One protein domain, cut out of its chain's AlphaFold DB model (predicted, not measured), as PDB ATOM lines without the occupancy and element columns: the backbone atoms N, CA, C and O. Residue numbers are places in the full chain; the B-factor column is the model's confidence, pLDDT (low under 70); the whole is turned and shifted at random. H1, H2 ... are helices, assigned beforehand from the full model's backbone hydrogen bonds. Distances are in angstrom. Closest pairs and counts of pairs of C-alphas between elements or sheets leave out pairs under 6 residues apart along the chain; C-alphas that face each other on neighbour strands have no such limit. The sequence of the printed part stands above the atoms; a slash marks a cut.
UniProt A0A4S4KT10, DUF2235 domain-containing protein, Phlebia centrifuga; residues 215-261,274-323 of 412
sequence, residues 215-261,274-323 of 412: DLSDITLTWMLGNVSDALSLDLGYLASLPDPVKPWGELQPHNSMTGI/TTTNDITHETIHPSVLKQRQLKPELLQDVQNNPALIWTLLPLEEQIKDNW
ATOM      1  N   ASP A 215     -29.449 -33.566 -36.734       82.00
ATOM      2  CA  ASP A 215     -28.691 -34.541 -37.548       82.00
ATOM      3  C   ASP A 215     -29.283 -34.806 -38.951       82.00
ATOM      4  O   ASP A 215     -28.594 -34.672 -39.962       82.00
ATOM      5  N   LEU A 216     -30.579 -35.139 -39.049       79.62
ATOM      6  CA  LEU A 216     -31.251 -35.375 -40.342       79.62
ATOM      7  C   LEU A 216     -31.356 -34.102 -41.200       79.62
ATOM      8  O   LEU A 216     -31.338 -34.160 -42.433       79.62
ATOM      9  N   SER A 217     -31.462 -32.948 -40.545       73.88
ATOM     10  CA  SER A 217     -31.473 -31.643 -41.197       73.88
ATOM     11  C   SER A 217     -30.084 -31.324 -41.762       73.88
ATOM     12  O   SER A 217     -29.982 -30.795 -42.865       73.88
ATOM     13  N   ASP A 218     -29.011 -31.674 -41.056       81.44
ATOM     14  CA  ASP A 218     -27.616 -31.449 -41.464       81.44
ATOM     15  C   ASP A 218     -27.206 -32.332 -42.640       81.44
ATOM     16  O   ASP A 218     -26.557 -31.851 -43.569       81.44
ATOM     17  N   ILE A 219     -27.653 -33.589 -42.650       85.38
ATOM     18  CA  ILE A 219     -27.535 -34.479 -43.813       85.38
ATOM     19  C   ILE A 219     -28.227 -33.834 -45.024       85.38
ATOM     20  O   ILE A 219     -27.624 -33.692 -46.083       85.38
ATOM     21  N   THR A 220     -29.457 -33.339 -44.844       84.06
ATOM     22  CA  THR A 220     -30.218 -32.659 -45.910       84.06
ATOM     23  C   THR A 220     -29.533 -31.371 -46.393       84.06
ATOM     24  O   THR A 220     -29.504 -31.096 -47.590       84.06
ATOM     25  N   LEU A 221     -28.953 -30.575 -45.486       80.38
ATOM     26  CA  LEU A 221     -28.169 -29.383 -45.832       80.38
ATOM     27  C   LEU A 221     -26.910 -29.751 -46.619       80.38
ATOM     28  O   LEU A 221     -26.592 -29.080 -47.596       80.38
ATOM     29  N   THR A 222     -26.223 -30.819 -46.218       84.38
ATOM     30  CA  THR A 222     -25.027 -31.318 -46.902       84.38
ATOM     31  C   THR A 222     -25.354 -31.770 -48.322       84.38
ATOM     32  O   THR A 222     -24.670 -31.357 -49.256       84.38
ATOM     33  N   TRP A 223     -26.442 -32.525 -48.500       89.44
ATOM     34  CA  TRP A 223     -26.966 -32.903 -49.812       89.44
ATOM     35  C   TRP A 223     -27.282 -31.672 -50.678       89.44
ATOM     36  O   TRP A 223     -26.783 -31.566 -51.799       89.44
ATOM     37  N   MET A 224     -28.039 -30.696 -50.153       83.38
ATOM     38  CA  MET A 224     -28.357 -29.459 -50.886       83.38
ATOM     39  C   MET A 224     -27.094 -28.699 -51.306       83.38
ATOM     40  O   MET A 224     -26.997 -28.265 -52.451       83.38
ATOM     41  N   LEU A 225     -26.121 -28.558 -50.399       81.31
ATOM     42  CA  LEU A 225     -24.850 -27.891 -50.675       81.31
ATOM     43  C   LEU A 225     -24.004 -28.664 -51.691       81.31
ATOM     44  O   LEU A 225     -23.383 -28.036 -52.539       81.31
ATOM     45  N   GLY A 226     -24.020 -29.999 -51.660       85.06
ATOM     46  CA  GLY A 226     -23.357 -30.846 -52.649       85.06
ATOM     47  C   GLY A 226     -23.898 -30.612 -54.060       85.06
ATOM     48  O   GLY A 226     -23.111 -30.371 -54.974       85.06
ATOM     49  N   ASN A 227     -25.226 -30.588 -54.216       85.75
ATOM     50  CA  ASN A 227     -25.910 -30.374 -55.501       85.75
ATOM     51  C   ASN A 227     -25.682 -28.981 -56.116       85.75
ATOM     52  O   ASN A 227     -25.930 -28.804 -57.302       85.75
ATOM     53  N   VAL A 228     -25.238 -27.995 -55.327       85.06
ATOM     54  CA  VAL A 228     -24.878 -26.651 -55.815       85.06
ATOM     55  C   VAL A 228     -23.385 -26.356 -55.677       85.06
ATOM     56  O   VAL A 228     -22.963 -25.222 -55.897       85.06
ATOM     57  N   SER A 229     -22.570 -27.337 -55.277       83.44
ATOM     58  CA  SER A 229     -21.149 -27.128 -54.971       83.44
ATOM     59  C   SER A 229     -20.295 -26.899 -56.212       83.44
ATOM     60  O   SER A 229     -19.211 -26.338 -56.105       83.44
ATOM     61  N   ASP A 230     -20.764 -27.281 -57.398       82.44
ATOM     62  CA  ASP A 230     -20.185 -26.925 -58.691       82.44
ATOM     63  C   ASP A 230     -20.545 -25.478 -59.076       82.44
ATOM     64  O   ASP A 230     -19.675 -24.709 -59.488       82.44
ATOM     65  N   ALA A 231     -21.790 -25.067 -58.837       80.38
ATOM     66  CA  ALA A 231     -22.325 -23.757 -59.184       80.38
ATOM     67  C   ALA A 231     -21.982 -22.638 -58.183       80.38
ATOM     68  O   ALA A 231     -21.893 -21.485 -58.587       80.38
ATOM     69  N   LEU A 232     -21.756 -22.934 -56.900       82.00
ATOM     70  CA  LEU A 232     -21.472 -21.950 -55.848       82.00
ATOM     71  C   LEU A 232     -20.132 -22.223 -55.159       82.00
ATOM     72  O   LEU A 232     -19.802 -23.357 -54.822       82.00
ATOM     73  N   SER A 233     -19.368 -21.162 -54.887       83.00
ATOM     74  CA  SER A 233     -18.178 -21.256 -54.032       83.00
ATOM     75  C   SER A 233     -18.585 -21.257 -52.560       83.00
ATOM     76  O   SER A 233     -19.210 -20.301 -52.086       83.00
ATOM     77  N   LEU A 234     -18.207 -22.324 -51.852       83.75
ATOM     78  CA  LEU A 234     -18.580 -22.618 -50.469       83.75
ATOM     79  C   LEU A 234     -17.354 -22.586 -49.540       83.75
ATOM     80  O   LEU A 234     -16.286 -23.092 -49.889       83.75
ATOM     81  N   ASP A 235     -17.507 -22.036 -48.338       80.12
ATOM     82  CA  ASP A 235     -16.559 -22.172 -47.233       80.12
ATOM     83  C   ASP A 235     -16.738 -23.550 -46.579       80.12
ATOM     84  O   ASP A 235     -17.526 -23.749 -45.648       80.12
ATOM     85  N   LEU A 236     -15.983 -24.523 -47.090       81.31
ATOM     86  CA  LEU A 236     -15.978 -25.890 -46.572       81.31
ATOM     87  C   LEU A 236     -15.442 -25.977 -45.130       81.31
ATOM     88  O   LEU A 236     -15.796 -26.908 -44.410       81.31
ATOM     89  N   GLY A 237     -14.625 -25.014 -44.686       73.31
ATOM     90  CA  GLY A 237     -14.117 -24.951 -43.315       73.31
ATOM     91  C   GLY A 237     -15.199 -24.509 -42.331       73.31
ATOM     92  O   GLY A 237     -15.389 -25.139 -41.286       73.31
ATOM     93  N   TYR A 238     -15.971 -23.480 -42.689       72.56
ATOM     94  CA  TYR A 238     -17.170 -23.107 -41.944       72.56
ATOM     95  C   TYR A 238     -18.188 -24.249 -41.943       72.56
ATOM     96  O   TYR A 238     -18.637 -24.624 -40.859       72.56
ATOM     97  N   LEU A 239     -18.484 -24.851 -43.102       77.31
ATOM     98  CA  LEU A 239     -19.420 -25.972 -43.225       77.31
ATOM     99  C   LEU A 239     -19.025 -27.166 -42.346       77.31
ATOM    100  O   LEU A 239     -19.858 -27.659 -41.594       77.31
ATOM    101  N   ALA A 240     -17.757 -27.584 -42.355       79.19
ATOM    102  CA  ALA A 240     -17.267 -28.657 -41.484       79.19
ATOM    103  C   ALA A 240     -17.356 -28.310 -39.981       79.19
ATOM    104  O   ALA A 240     -17.427 -29.205 -39.141       79.19
ATOM    105  N   SER A 241     -17.400 -27.019 -39.623       77.00
ATOM    106  CA  SER A 241     -17.612 -26.564 -38.239       77.00
ATOM    107  C   SER A 241     -19.075 -26.603 -37.777       77.00
ATOM    108  O   SER A 241     -19.339 -26.340 -36.602       77.00
ATOM    109  N   LEU A 242     -20.027 -26.870 -38.682       75.25
ATOM    110  CA  LEU A 242     -21.457 -26.766 -38.400       75.25
ATOM    111  C   LEU A 242     -22.095 -27.989 -37.722       75.25
ATOM    112  O   LEU A 242     -22.935 -27.733 -36.854       75.25
ATOM    113  N   PRO A 243     -21.793 -29.255 -38.077       81.88
ATOM    114  CA  PRO A 243     -22.462 -30.403 -37.467       81.88
ATOM    115  C   PRO A 243     -22.126 -30.578 -35.984       81.88
ATOM    116  O   PRO A 243     -20.956 -30.558 -35.587       81.88
ATOM    117  N   ASP A 244     -23.153 -30.824 -35.174       80.44
ATOM    118  CA  ASP A 244     -23.039 -31.188 -33.756       80.44
ATOM    119  C   ASP A 244     -23.881 -32.444 -33.468       80.44
ATOM    120  O   ASP A 244     -24.909 -32.363 -32.800       80.44
ATOM    121  N   PRO A 245     -23.527 -33.596 -34.071       84.38
ATOM    122  CA  PRO A 245     -24.454 -34.710 -34.169       84.38
ATOM    123  C   PRO A 245     -24.608 -35.461 -32.851       84.38
ATOM    124  O   PRO A 245     -23.632 -35.702 -32.123       84.38
ATOM    125  N   VAL A 246     -25.845 -35.887 -32.593       83.81
ATOM    126  CA  VAL A 246     -26.224 -36.628 -31.384       83.81
ATOM    127  C   VAL A 246     -26.400 -38.133 -31.615       83.81
ATOM    128  O   VAL A 246     -26.458 -38.910 -30.655       83.81
ATOM    129  N   LYS A 247     -26.436 -38.564 -32.884       86.75
ATOM    130  CA  LYS A 247     -26.478 -39.965 -33.326       86.75
ATOM    131  C   LYS A 247     -25.519 -40.229 -34.502       86.75
ATOM    132  O   LYS A 247     -25.092 -39.297 -35.190       86.75
ATOM    133  N   PRO A 248     -25.163 -41.500 -34.772       90.94
ATOM    134  CA  PRO A 248     -24.471 -41.869 -36.005       90.94
ATOM    135  C   PRO A 248     -25.284 -41.490 -37.255       90.94
ATOM    136  O   PRO A 248     -26.501 -41.302 -37.200       90.94
ATOM    137  N   TRP A 249     -24.598 -41.375 -38.395       89.88
ATOM    138  CA  TRP A 249     -25.159 -40.869 -39.653       89.88
ATOM    139  C   TRP A 249     -26.472 -41.566 -40.055       89.88
ATOM    140  O   TRP A 249     -26.479 -42.727 -40.466       89.88
ATOM    141  N   GLY A 250     -27.583 -40.825 -39.989       86.31
ATOM    142  CA  GLY A 250     -28.920 -41.289 -40.381       86.31
ATOM    143  C   GLY A 250     -29.719 -42.039 -39.311       86.31
ATOM    144  O   GLY A 250     -30.869 -42.384 -39.568       86.31
ATOM    145  N   GLU A 251     -29.157 -42.282 -38.125       89.31
ATOM    146  CA  GLU A 251     -29.832 -43.063 -37.077       89.31
ATOM    147  C   GLU A 251     -30.811 -42.234 -36.225       89.31
ATOM    148  O   GLU A 251     -31.737 -42.800 -35.631       89.31
ATOM    149  N   LEU A 252     -30.666 -40.900 -36.185       81.38
ATOM    150  CA  LEU A 252     -31.651 -40.022 -35.540       81.38
ATOM    151  C   LEU A 252     -33.032 -40.236 -36.180       81.38
ATOM    152  O   LEU A 252     -33.166 -40.269 -37.403       81.38
ATOM    153  N   GLN A 253     -34.065 -40.406 -35.356       77.94
ATOM    154  CA  GLN A 253     -35.426 -40.605 -35.855       77.94
ATOM    155  C   GLN A 253     -36.071 -39.263 -36.242       77.94
ATOM    156  O   GLN A 253     -35.805 -38.254 -35.586       77.94
ATOM    157  N   PRO A 254     -36.921 -39.218 -37.285       69.50
ATOM    158  CA  PRO A 254     -37.655 -38.006 -37.633       69.50
ATOM    159  C   PRO A 254     -38.526 -37.513 -36.471       69.50
ATOM    160  O   PRO A 254     -39.323 -38.267 -35.915       69.50
ATOM    161  N   HIS A 255     -38.409 -36.227 -36.135       64.75
ATOM    162  CA  HIS A 255     -39.286 -35.577 -35.158       64.75
ATOM    163  C   HIS A 255     -40.746 -35.624 -35.625       64.75
ATOM    164  O   HIS A 255     -41.032 -35.404 -36.804       64.75
ATOM    165  N   ASN A 256     -41.689 -35.842 -34.701       63.22
ATOM    166  CA  ASN A 256     -43.114 -35.788 -35.029       63.22
ATOM    167  C   ASN A 256     -43.544 -34.339 -35.332       63.22
ATOM    168  O   ASN A 256     -43.776 -33.529 -34.430       63.22
ATOM    169  N   SER A 257     -43.680 -34.028 -36.621       52.31
ATOM    170  CA  SER A 257     -44.102 -32.717 -37.121       52.31
ATOM    171  C   SER A 257     -45.595 -32.419 -36.923       52.31
ATOM    172  O   SER A 257     -45.991 -31.259 -37.016       52.31
ATOM    173  N   MET A 258     -46.420 -33.421 -36.600       51.72
ATOM    174  CA  MET A 258     -47.864 -33.285 -36.358       51.72
ATOM    175  C   MET A 258     -48.156 -32.935 -34.889       51.72
ATOM    176  O   MET A 258     -48.930 -33.607 -34.210       51.72
ATOM    177  N   THR A 259     -47.506 -31.888 -34.377       46.00
ATOM    178  CA  THR A 259     -47.624 -31.423 -32.985       46.00
ATOM    179  C   THR A 259     -48.067 -29.955 -32.912       46.00
ATOM    180  O   THR A 259     -47.915 -29.185 -33.864       46.00
ATOM    181  N   GLY A 260     -48.669 -29.554 -31.785       48.31
ATOM    182  CA  GLY A 260     -49.221 -28.204 -31.609       48.31
ATOM    183  C   GLY A 260     -50.286 -27.869 -32.661       48.31
ATOM    184  O   GLY A 260     -51.126 -28.702 -32.979       48.31
ATOM    185  N   ILE A 261     -50.224 -26.671 -33.252       38.75
ATOM    186  CA  ILE A 261     -51.173 -26.231 -34.297       38.75
ATOM    187  C   ILE A 261     -51.155 -27.091 -35.574       38.75
ATOM    188  O   ILE A 261     -52.070 -26.985 -36.386       38.75
ATOM    189  N   THR A 274     -41.727 -45.476 -55.825       88.56
ATOM    190  CA  THR A 274     -41.561 -46.941 -55.942       88.56
ATOM    191  C   THR A 274     -40.818 -47.350 -57.220       88.56
ATOM    192  O   THR A 274     -40.342 -48.476 -57.350       88.56
ATOM    193  N   THR A 275     -40.674 -46.423 -58.171       89.62
ATOM    194  CA  THR A 275     -39.919 -46.585 -59.419       89.62
ATOM    195  C   THR A 275     -39.099 -45.333 -59.709       89.62
ATOM    196  O   THR A 275     -39.501 -44.229 -59.346       89.62
ATOM    197  N   THR A 276     -37.974 -45.490 -60.406       87.06
ATOM    198  CA  THR A 276     -37.202 -44.365 -60.955       87.06
ATOM    199  C   THR A 276     -38.009 -43.642 -62.034       87.06
ATOM    200  O   THR A 276     -38.786 -44.270 -62.755       87.06
ATOM    201  N   ASN A 277     -37.835 -42.326 -62.147       87.44
ATOM    202  CA  ASN A 277     -38.622 -41.473 -63.035       87.44
ATOM    203  C   ASN A 277     -37.702 -40.485 -63.770       87.44
ATOM    204  O   ASN A 277     -36.982 -39.719 -63.131       87.44
ATOM    205  N   ASP A 278     -37.751 -40.487 -65.103       84.31
ATOM    206  CA  ASP A 278     -36.877 -39.674 -65.964       84.31
ATOM    207  C   ASP A 278     -37.301 -38.195 -66.079       84.31
ATOM    208  O   ASP A 278     -36.655 -37.421 -66.780       84.31
ATOM    209  N   ILE A 279     -38.395 -37.801 -65.419       78.94
ATOM    210  CA  ILE A 279     -38.895 -36.419 -65.353       78.94
ATOM    211  C   ILE A 279     -38.665 -35.833 -63.957       78.94
ATOM    212  O   ILE A 279     -38.225 -34.693 -63.831       78.94
ATOM    213  N   THR A 280     -38.996 -36.583 -62.899       79.00
ATOM    214  CA  THR A 280     -38.888 -36.088 -61.516       79.00
ATOM    215  C   THR A 280     -37.544 -36.399 -60.865       79.00
ATOM    216  O   THR A 280     -37.162 -35.705 -59.926       79.00
ATOM    217  N   HIS A 281     -36.827 -37.421 -61.354       82.69
ATOM    218  CA  HIS A 281     -35.551 -37.915 -60.818       82.69
ATOM    219  C   HIS A 281     -35.560 -38.158 -59.294       82.69
ATOM    220  O   HIS A 281     -34.538 -38.040 -58.615       82.69
ATOM    221  N   GLU A 282     -36.727 -38.505 -58.745       85.75
ATOM    222  CA  GLU A 282     -36.909 -38.737 -57.314       85.75
ATOM    223  C   GLU A 282     -36.123 -39.969 -56.847       85.75
ATOM    224  O   GLU A 282     -36.247 -41.063 -57.398       85.75
ATOM    225  N   THR A 283     -35.322 -39.781 -55.799       90.44
ATOM    226  CA  THR A 283     -34.481 -40.810 -55.177       90.44
ATOM    227  C   THR A 283     -34.567 -40.724 -53.655       90.44
ATOM    228  O   THR A 283     -35.089 -39.766 -53.080       90.44
ATOM    229  N   ILE A 284     -34.071 -41.759 -52.984       90.81
ATOM    230  CA  ILE A 284     -34.129 -41.941 -51.538       90.81
ATOM    231  C   ILE A 284     -32.700 -41.902 -51.002       90.81
ATOM    232  O   ILE A 284     -31.870 -42.753 -51.323       90.81
ATOM    233  N   HIS A 285     -32.402 -40.901 -50.175       92.81
ATOM    234  CA  HIS A 285     -31.070 -40.731 -49.607       92.81
ATOM    235  C   HIS A 285     -30.701 -41.918 -48.683       92.81
ATOM    236  O   HIS A 285     -31.500 -42.286 -47.816       92.81
ATOM    237  N   PRO A 286     -29.497 -42.516 -48.792       92.75
ATOM    238  CA  PRO A 286     -29.156 -43.773 -48.115       92.75
ATOM    239  C   PRO A 286     -29.098 -43.680 -46.581       92.75
ATOM    240  O   PRO A 286     -29.093 -44.714 -45.914       92.75
ATOM    241  N   SER A 287     -29.097 -42.475 -45.995       91.00
ATOM    242  CA  SER A 287     -29.288 -42.310 -44.543       91.00
ATOM    243  C   SER A 287     -30.667 -42.772 -44.064       91.00
ATOM    244  O   SER A 287     -30.779 -43.190 -42.917       91.00
ATOM    245  N   VAL A 288     -31.700 -42.754 -44.920       88.31
ATOM    246  CA  VAL A 288     -33.045 -43.228 -44.556       88.31
ATOM    247  C   VAL A 288     -32.979 -44.687 -44.109       88.31
ATOM    248  O   VAL A 288     -33.532 -45.022 -43.069       88.31
ATOM    249  N   LEU A 289     -32.194 -45.524 -44.799       89.56
ATOM    250  CA  LEU A 289     -31.987 -46.945 -44.479       89.56
ATOM    251  C   LEU A 289     -31.279 -47.205 -43.131       89.56
ATOM    252  O   LEU A 289     -31.091 -48.362 -42.757       89.56
ATOM    253  N   LYS A 290     -30.854 -46.157 -42.410       89.81
ATOM    254  CA  LYS A 290     -30.284 -46.240 -41.054       89.81
ATOM    255  C   LYS A 290     -31.312 -45.978 -39.952       89.81
ATOM    256  O   LYS A 290     -31.000 -46.152 -38.777       89.81
ATOM    257  N   GLN A 291     -32.540 -45.601 -40.304       83.81
ATOM    258  CA  GLN A 291     -33.600 -45.374 -39.329       83.81
ATOM    259  C   GLN A 291     -34.072 -46.691 -38.698       83.81
ATOM    260  O   GLN A 291     -34.250 -47.701 -39.376       83.81
ATOM    261  N   ARG A 292     -34.327 -46.669 -37.384       79.25
ATOM    262  CA  ARG A 292     -34.793 -47.840 -36.626       79.25
ATOM    263  C   ARG A 292     -36.224 -48.249 -36.986       79.25
ATOM    264  O   ARG A 292     -36.553 -49.428 -36.889       79.25
ATOM    265  N   GLN A 293     -37.070 -47.292 -37.371       79.56
ATOM    266  CA  GLN A 293     -38.449 -47.526 -37.803       79.56
ATOM    267  C   GLN A 293     -38.627 -47.125 -39.273       79.56
ATOM    268  O   GLN A 293     -39.056 -46.019 -39.587       79.56
ATOM    269  N   LEU A 294     -38.294 -48.042 -40.182       79.75
ATOM    270  CA  LEU A 294     -38.588 -47.890 -41.608       79.75
ATOM    271  C   LEU A 294     -40.067 -48.177 -41.894       79.75
ATOM    272  O   LEU A 294     -40.662 -49.065 -41.281       79.75
ATOM    273  N   LYS A 295     -40.644 -47.490 -42.890       80.44
ATOM    274  CA  LYS A 295     -41.929 -47.905 -43.472       80.44
ATOM    275  C   LYS A 295     -41.746 -49.322 -44.051       80.44
ATOM    276  O   LYS A 295     -40.843 -49.485 -44.868       80.44
ATOM    277  N   PRO A 296     -42.559 -50.336 -43.691       80.50
ATOM    278  CA  PRO A 296     -42.322 -51.714 -44.139       80.50
ATOM    279  C   PRO A 296     -42.264 -51.871 -45.665       80.50
ATOM    280  O   PRO A 296     -41.404 -52.579 -46.181       80.50
ATOM    281  N   GLU A 297     -43.128 -51.144 -46.379       86.06
ATOM    282  CA  GLU A 297     -43.176 -51.093 -47.849       86.06
ATOM    283  C   GLU A 297     -41.854 -50.616 -48.474       86.06
ATOM    284  O   GLU A 297     -41.388 -51.210 -49.439       86.06
ATOM    285  N   LEU A 298     -41.184 -49.626 -47.865       86.38
ATOM    286  CA  LEU A 298     -39.958 -49.023 -48.405       86.38
ATOM    287  C   LEU A 298     -38.821 -50.044 -48.567       86.38
ATOM    288  O   LEU A 298     -38.050 -49.965 -49.520       86.38
ATOM    289  N   LEU A 299     -38.708 -51.011 -47.651       85.94
ATOM    290  CA  LEU A 299     -37.711 -52.077 -47.780       85.94
ATOM    291  C   LEU A 299     -37.996 -52.968 -48.993       85.94
ATOM    292  O   LEU A 299     -37.058 -53.367 -49.678       85.94
ATOM    293  N   GLN A 300     -39.270 -53.246 -49.278       88.81
ATOM    294  CA  GLN A 300     -39.670 -54.029 -50.443       88.81
ATOM    295  C   GLN A 300     -39.466 -53.239 -51.742       88.81
ATOM    296  O   GLN A 300     -38.935 -53.790 -52.703       88.81
ATOM    297  N   ASP A 301     -39.817 -51.951 -51.761       90.50
ATOM    298  CA  ASP A 301     -39.629 -51.071 -52.922       90.50
ATOM    299  C   ASP A 301     -38.144 -50.944 -53.298       90.50
ATOM    300  O   ASP A 301     -37.778 -51.109 -54.460       90.50
ATOM    301  N   VAL A 302     -37.265 -50.751 -52.309       91.19
ATOM    302  CA  VAL A 302     -35.805 -50.675 -52.510       91.19
ATOM    303  C   VAL A 302     -35.199 -52.022 -52.915       91.19
ATOM    304  O   VAL A 302     -34.261 -52.052 -53.709       91.19
ATOM    305  N   GLN A 303     -35.722 -53.149 -52.419       89.69
ATOM    306  CA  GLN A 303     -35.306 -54.480 -52.884       89.69
ATOM    307  C   GLN A 303     -35.731 -54.741 -54.335       89.69
ATOM    308  O   GLN A 303     -34.960 -55.315 -55.103       89.69
ATOM    309  N   ASN A 304     -36.934 -54.305 -54.712       92.88
ATOM    310  CA  ASN A 304     -37.464 -54.440 -56.068       92.88
ATOM    311  C   ASN A 304     -36.755 -53.503 -57.058       92.88
ATOM    312  O   ASN A 304     -36.566 -53.868 -58.217       92.88
ATOM    313  N   ASN A 305     -36.358 -52.308 -56.610       92.88
ATOM    314  CA  ASN A 305     -35.644 -51.326 -57.415       92.88
ATOM    315  C   ASN A 305     -34.510 -50.635 -56.625       92.88
ATOM    316  O   ASN A 305     -34.687 -49.523 -56.114       92.88
ATOM    317  N   PRO A 306     -33.304 -51.235 -56.582       93.06
ATOM    318  CA  PRO A 306     -32.153 -50.650 -55.892       93.06
ATOM    319  C   PRO A 306     -31.711 -49.283 -56.435       93.06
ATOM    320  O   PRO A 306     -31.081 -48.520 -55.705       93.06
ATOM    321  N   ALA A 307     -32.062 -48.941 -57.683       92.62
ATOM    322  CA  ALA A 307     -31.743 -47.646 -58.293       92.62
ATOM    323  C   ALA A 307     -32.545 -46.469 -57.701       92.62
ATOM    324  O   ALA A 307     -32.253 -45.317 -58.008       92.62
ATOM    325  N   LEU A 308     -33.523 -46.735 -56.824       93.00
ATOM    326  CA  LEU A 308     -34.154 -45.703 -55.995       93.00
ATOM    327  C   LEU A 308     -33.181 -45.076 -54.986       93.00
ATOM    328  O   LEU A 308     -33.438 -43.967 -54.524       93.00
ATOM    329  N   ILE A 309     -32.102 -45.766 -54.601       94.25
ATOM    330  CA  ILE A 309     -31.158 -45.257 -53.600       94.25
ATOM    331  C   ILE A 309     -30.174 -44.275 -54.234       94.25
ATOM    332  O   ILE A 309     -29.464 -44.604 -55.182       94.25
ATOM    333  N   TRP A 310     -30.104 -43.071 -53.664       92.62
ATOM    334  CA  TRP A 310     -29.153 -42.039 -54.066       92.62
ATOM    335  C   TRP A 310     -27.705 -42.457 -53.774       92.62
ATOM    336  O   TRP A 310     -27.393 -42.963 -52.693       92.62
ATOM    337  N   THR A 311     -26.802 -42.180 -54.713       93.56
ATOM    338  CA  THR A 311     -25.354 -42.281 -54.491       93.56
ATOM    339  C   THR A 311     -24.862 -40.977 -53.881       93.56
ATOM    340  O   THR A 311     -25.061 -39.919 -54.471       93.56
ATOM    341  N   LEU A 312     -24.211 -41.051 -52.717       92.50
ATOM    342  CA  LEU A 312     -23.682 -39.874 -52.022       92.50
ATOM    343  C   LEU A 312     -22.739 -39.065 -52.923       92.50
ATOM    344  O   LEU A 312     -21.846 -39.615 -53.566       92.50
ATOM    345  N   LEU A 313     -22.917 -37.747 -52.930       91.69
ATOM    346  CA  LEU A 313     -21.985 -36.813 -53.552       91.69
ATOM    347  C   LEU A 313     -20.672 -36.752 -52.747       91.69
ATOM    348  O   LEU A 313     -20.698 -36.954 -51.532       91.69
ATOM    349  N   PRO A 314     -19.533 -36.367 -53.354       90.19
ATOM    350  CA  PRO A 314     -18.241 -36.320 -52.656       90.19
ATOM    351  C   PRO A 314     -18.233 -35.470 -51.373       90.19
ATOM    352  O   PRO A 314     -17.545 -35.801 -50.411       90.19
ATOM    353  N   LEU A 315     -19.029 -34.392 -51.326       86.50
ATOM    354  CA  LEU A 315     -19.198 -33.579 -50.115       86.50
ATOM    355  C   LEU A 315     -19.997 -34.311 -49.021       86.50
ATOM    356  O   LEU A 315     -19.691 -34.171 -47.839       86.50
ATOM    357  N   GLU A 316     -21.002 -35.103 -49.404       91.44
ATOM    358  CA  GLU A 316     -21.778 -35.932 -48.477       91.44
ATOM    359  C   GLU A 316     -20.905 -37.040 -47.881       91.44
ATOM    360  O   GLU A 316     -20.941 -37.254 -46.670       91.44
ATOM    361  N   GLU A 317     -20.066 -37.690 -48.697       91.44
ATOM    362  CA  GLU A 317     -19.065 -38.656 -48.225       91.44
ATOM    363  C   GLU A 317     -18.064 -38.003 -47.263       91.44
ATOM    364  O   GLU A 317     -17.889 -38.484 -46.144       91.44
ATOM    365  N   GLN A 318     -17.487 -36.854 -47.633       88.19
ATOM    366  CA  GLN A 318     -16.522 -36.145 -46.789       88.19
ATOM    367  C   GLN A 318     -17.106 -35.750 -45.421       88.19
ATOM    368  O   GLN A 318     -16.422 -35.883 -44.405       88.19
ATOM    369  N   ILE A 319     -18.346 -35.253 -45.354       87.81
ATOM    370  CA  ILE A 319     -18.963 -34.887 -44.067       87.81
ATOM    371  C   ILE A 319     -19.356 -36.132 -43.266       87.81
ATOM    372  O   ILE A 319     -19.167 -36.147 -42.049       87.81
ATOM    373  N   LYS A 320     -19.825 -37.195 -43.926       90.25
ATOM    374  CA  LYS A 320     -20.135 -38.484 -43.296       90.25
ATOM    375  C   LYS A 320     -18.901 -39.144 -42.670       90.25
ATOM    376  O   LYS A 320     -18.992 -39.632 -41.547       90.25
ATOM    377  N   ASP A 321     -17.752 -39.117 -43.338       89.88
ATOM    378  CA  ASP A 321     -16.497 -39.674 -42.807       89.88
ATOM    379  C   ASP A 321     -15.974 -38.884 -41.592       89.88
ATOM    380  O   ASP A 321     -15.300 -39.433 -40.719       89.88
ATOM    381  N   ASN A 322     -16.338 -37.602 -41.489       86.06
ATOM    382  CA  ASN A 322     -16.035 -36.736 -40.347       86.06
ATOM    383  C   ASN A 322     -17.176 -36.670 -39.304       86.06
ATOM    384  O   ASN A 322     -17.125 -35.855 -38.380       86.06
ATOM    385  N   TRP A 323     -18.202 -37.524 -39.415       88.75
ATOM    386  CA  TRP A 323     -19.402 -37.494 -38.570       88.75
ATOM    387  C   TRP A 323     -19.165 -38.106 -37.181       88.75
ATOM    388  O   TRP A 323     -19.489 -39.263 -36.903       88.75
TER     389      TRP A 323
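AT A GLANCE: This is residues 215 to 261 and 274 to 323 of the 412 residues of the protein "DUF2235 domain-containing protein" of Phlebia centrifuga (UniProt A0A4S4KT10). With little regular structure, the model is mostly loops: helices H1 and H4 lie side by side with short H2 near both, while H3 lies far off at the other end, and residues 256 to 261 stick out. The printed part has 97 residues with four named helices, H1 to H4 in chain order, and no named strand; it is all helix, though only 35 residues are in named elements. It is only just compact, close to loose, with a radius of gyration of the C-alphas of 15.0 A and spans of 39 by 37 by 31 A.

HOW THE PARTS SIT: H1, residues 215 to 227, touches H4, residues 314 to 321, at a shallow tilt of 26 degrees, opposite ways; their closest C-alphas, of Gly 226 and Leu 315, are 5.6 A apart. H2, residues 236 to 240, is close to but not clearly touching H4, the closest C-alphas being those of Ala 240 and Ile 319, 7.0 A apart. H1 and H2 are near each other. H3, residues 296 to 304, touches no helix. Every O i to N i+4 pair is within hydrogen-bond range in H1, H2 and H4; in H3, 4 of 5 are.

IN THESE COORDINATES: H1 begins at C-alpha 215 (-28.691, -34.541, -37.548) and is 18.6 A long, H2 5.9 A, H3 13.2 A and H4 10.5 A, ending at C-alpha 321 (-16.497, -39.674, -42.807).

THE WHOLE: The C-alphas farthest apart, of Ser 233 and Pro 296, are 40.1 A apart. Residues 262 to 273 are not printed, and C-alphas 261 and 274 across this cut are 31.5 A apart. Of the links printed whole, H1 to H2 and H3 to H4 are short. Residues 254 to 261 have pLDDT under 70.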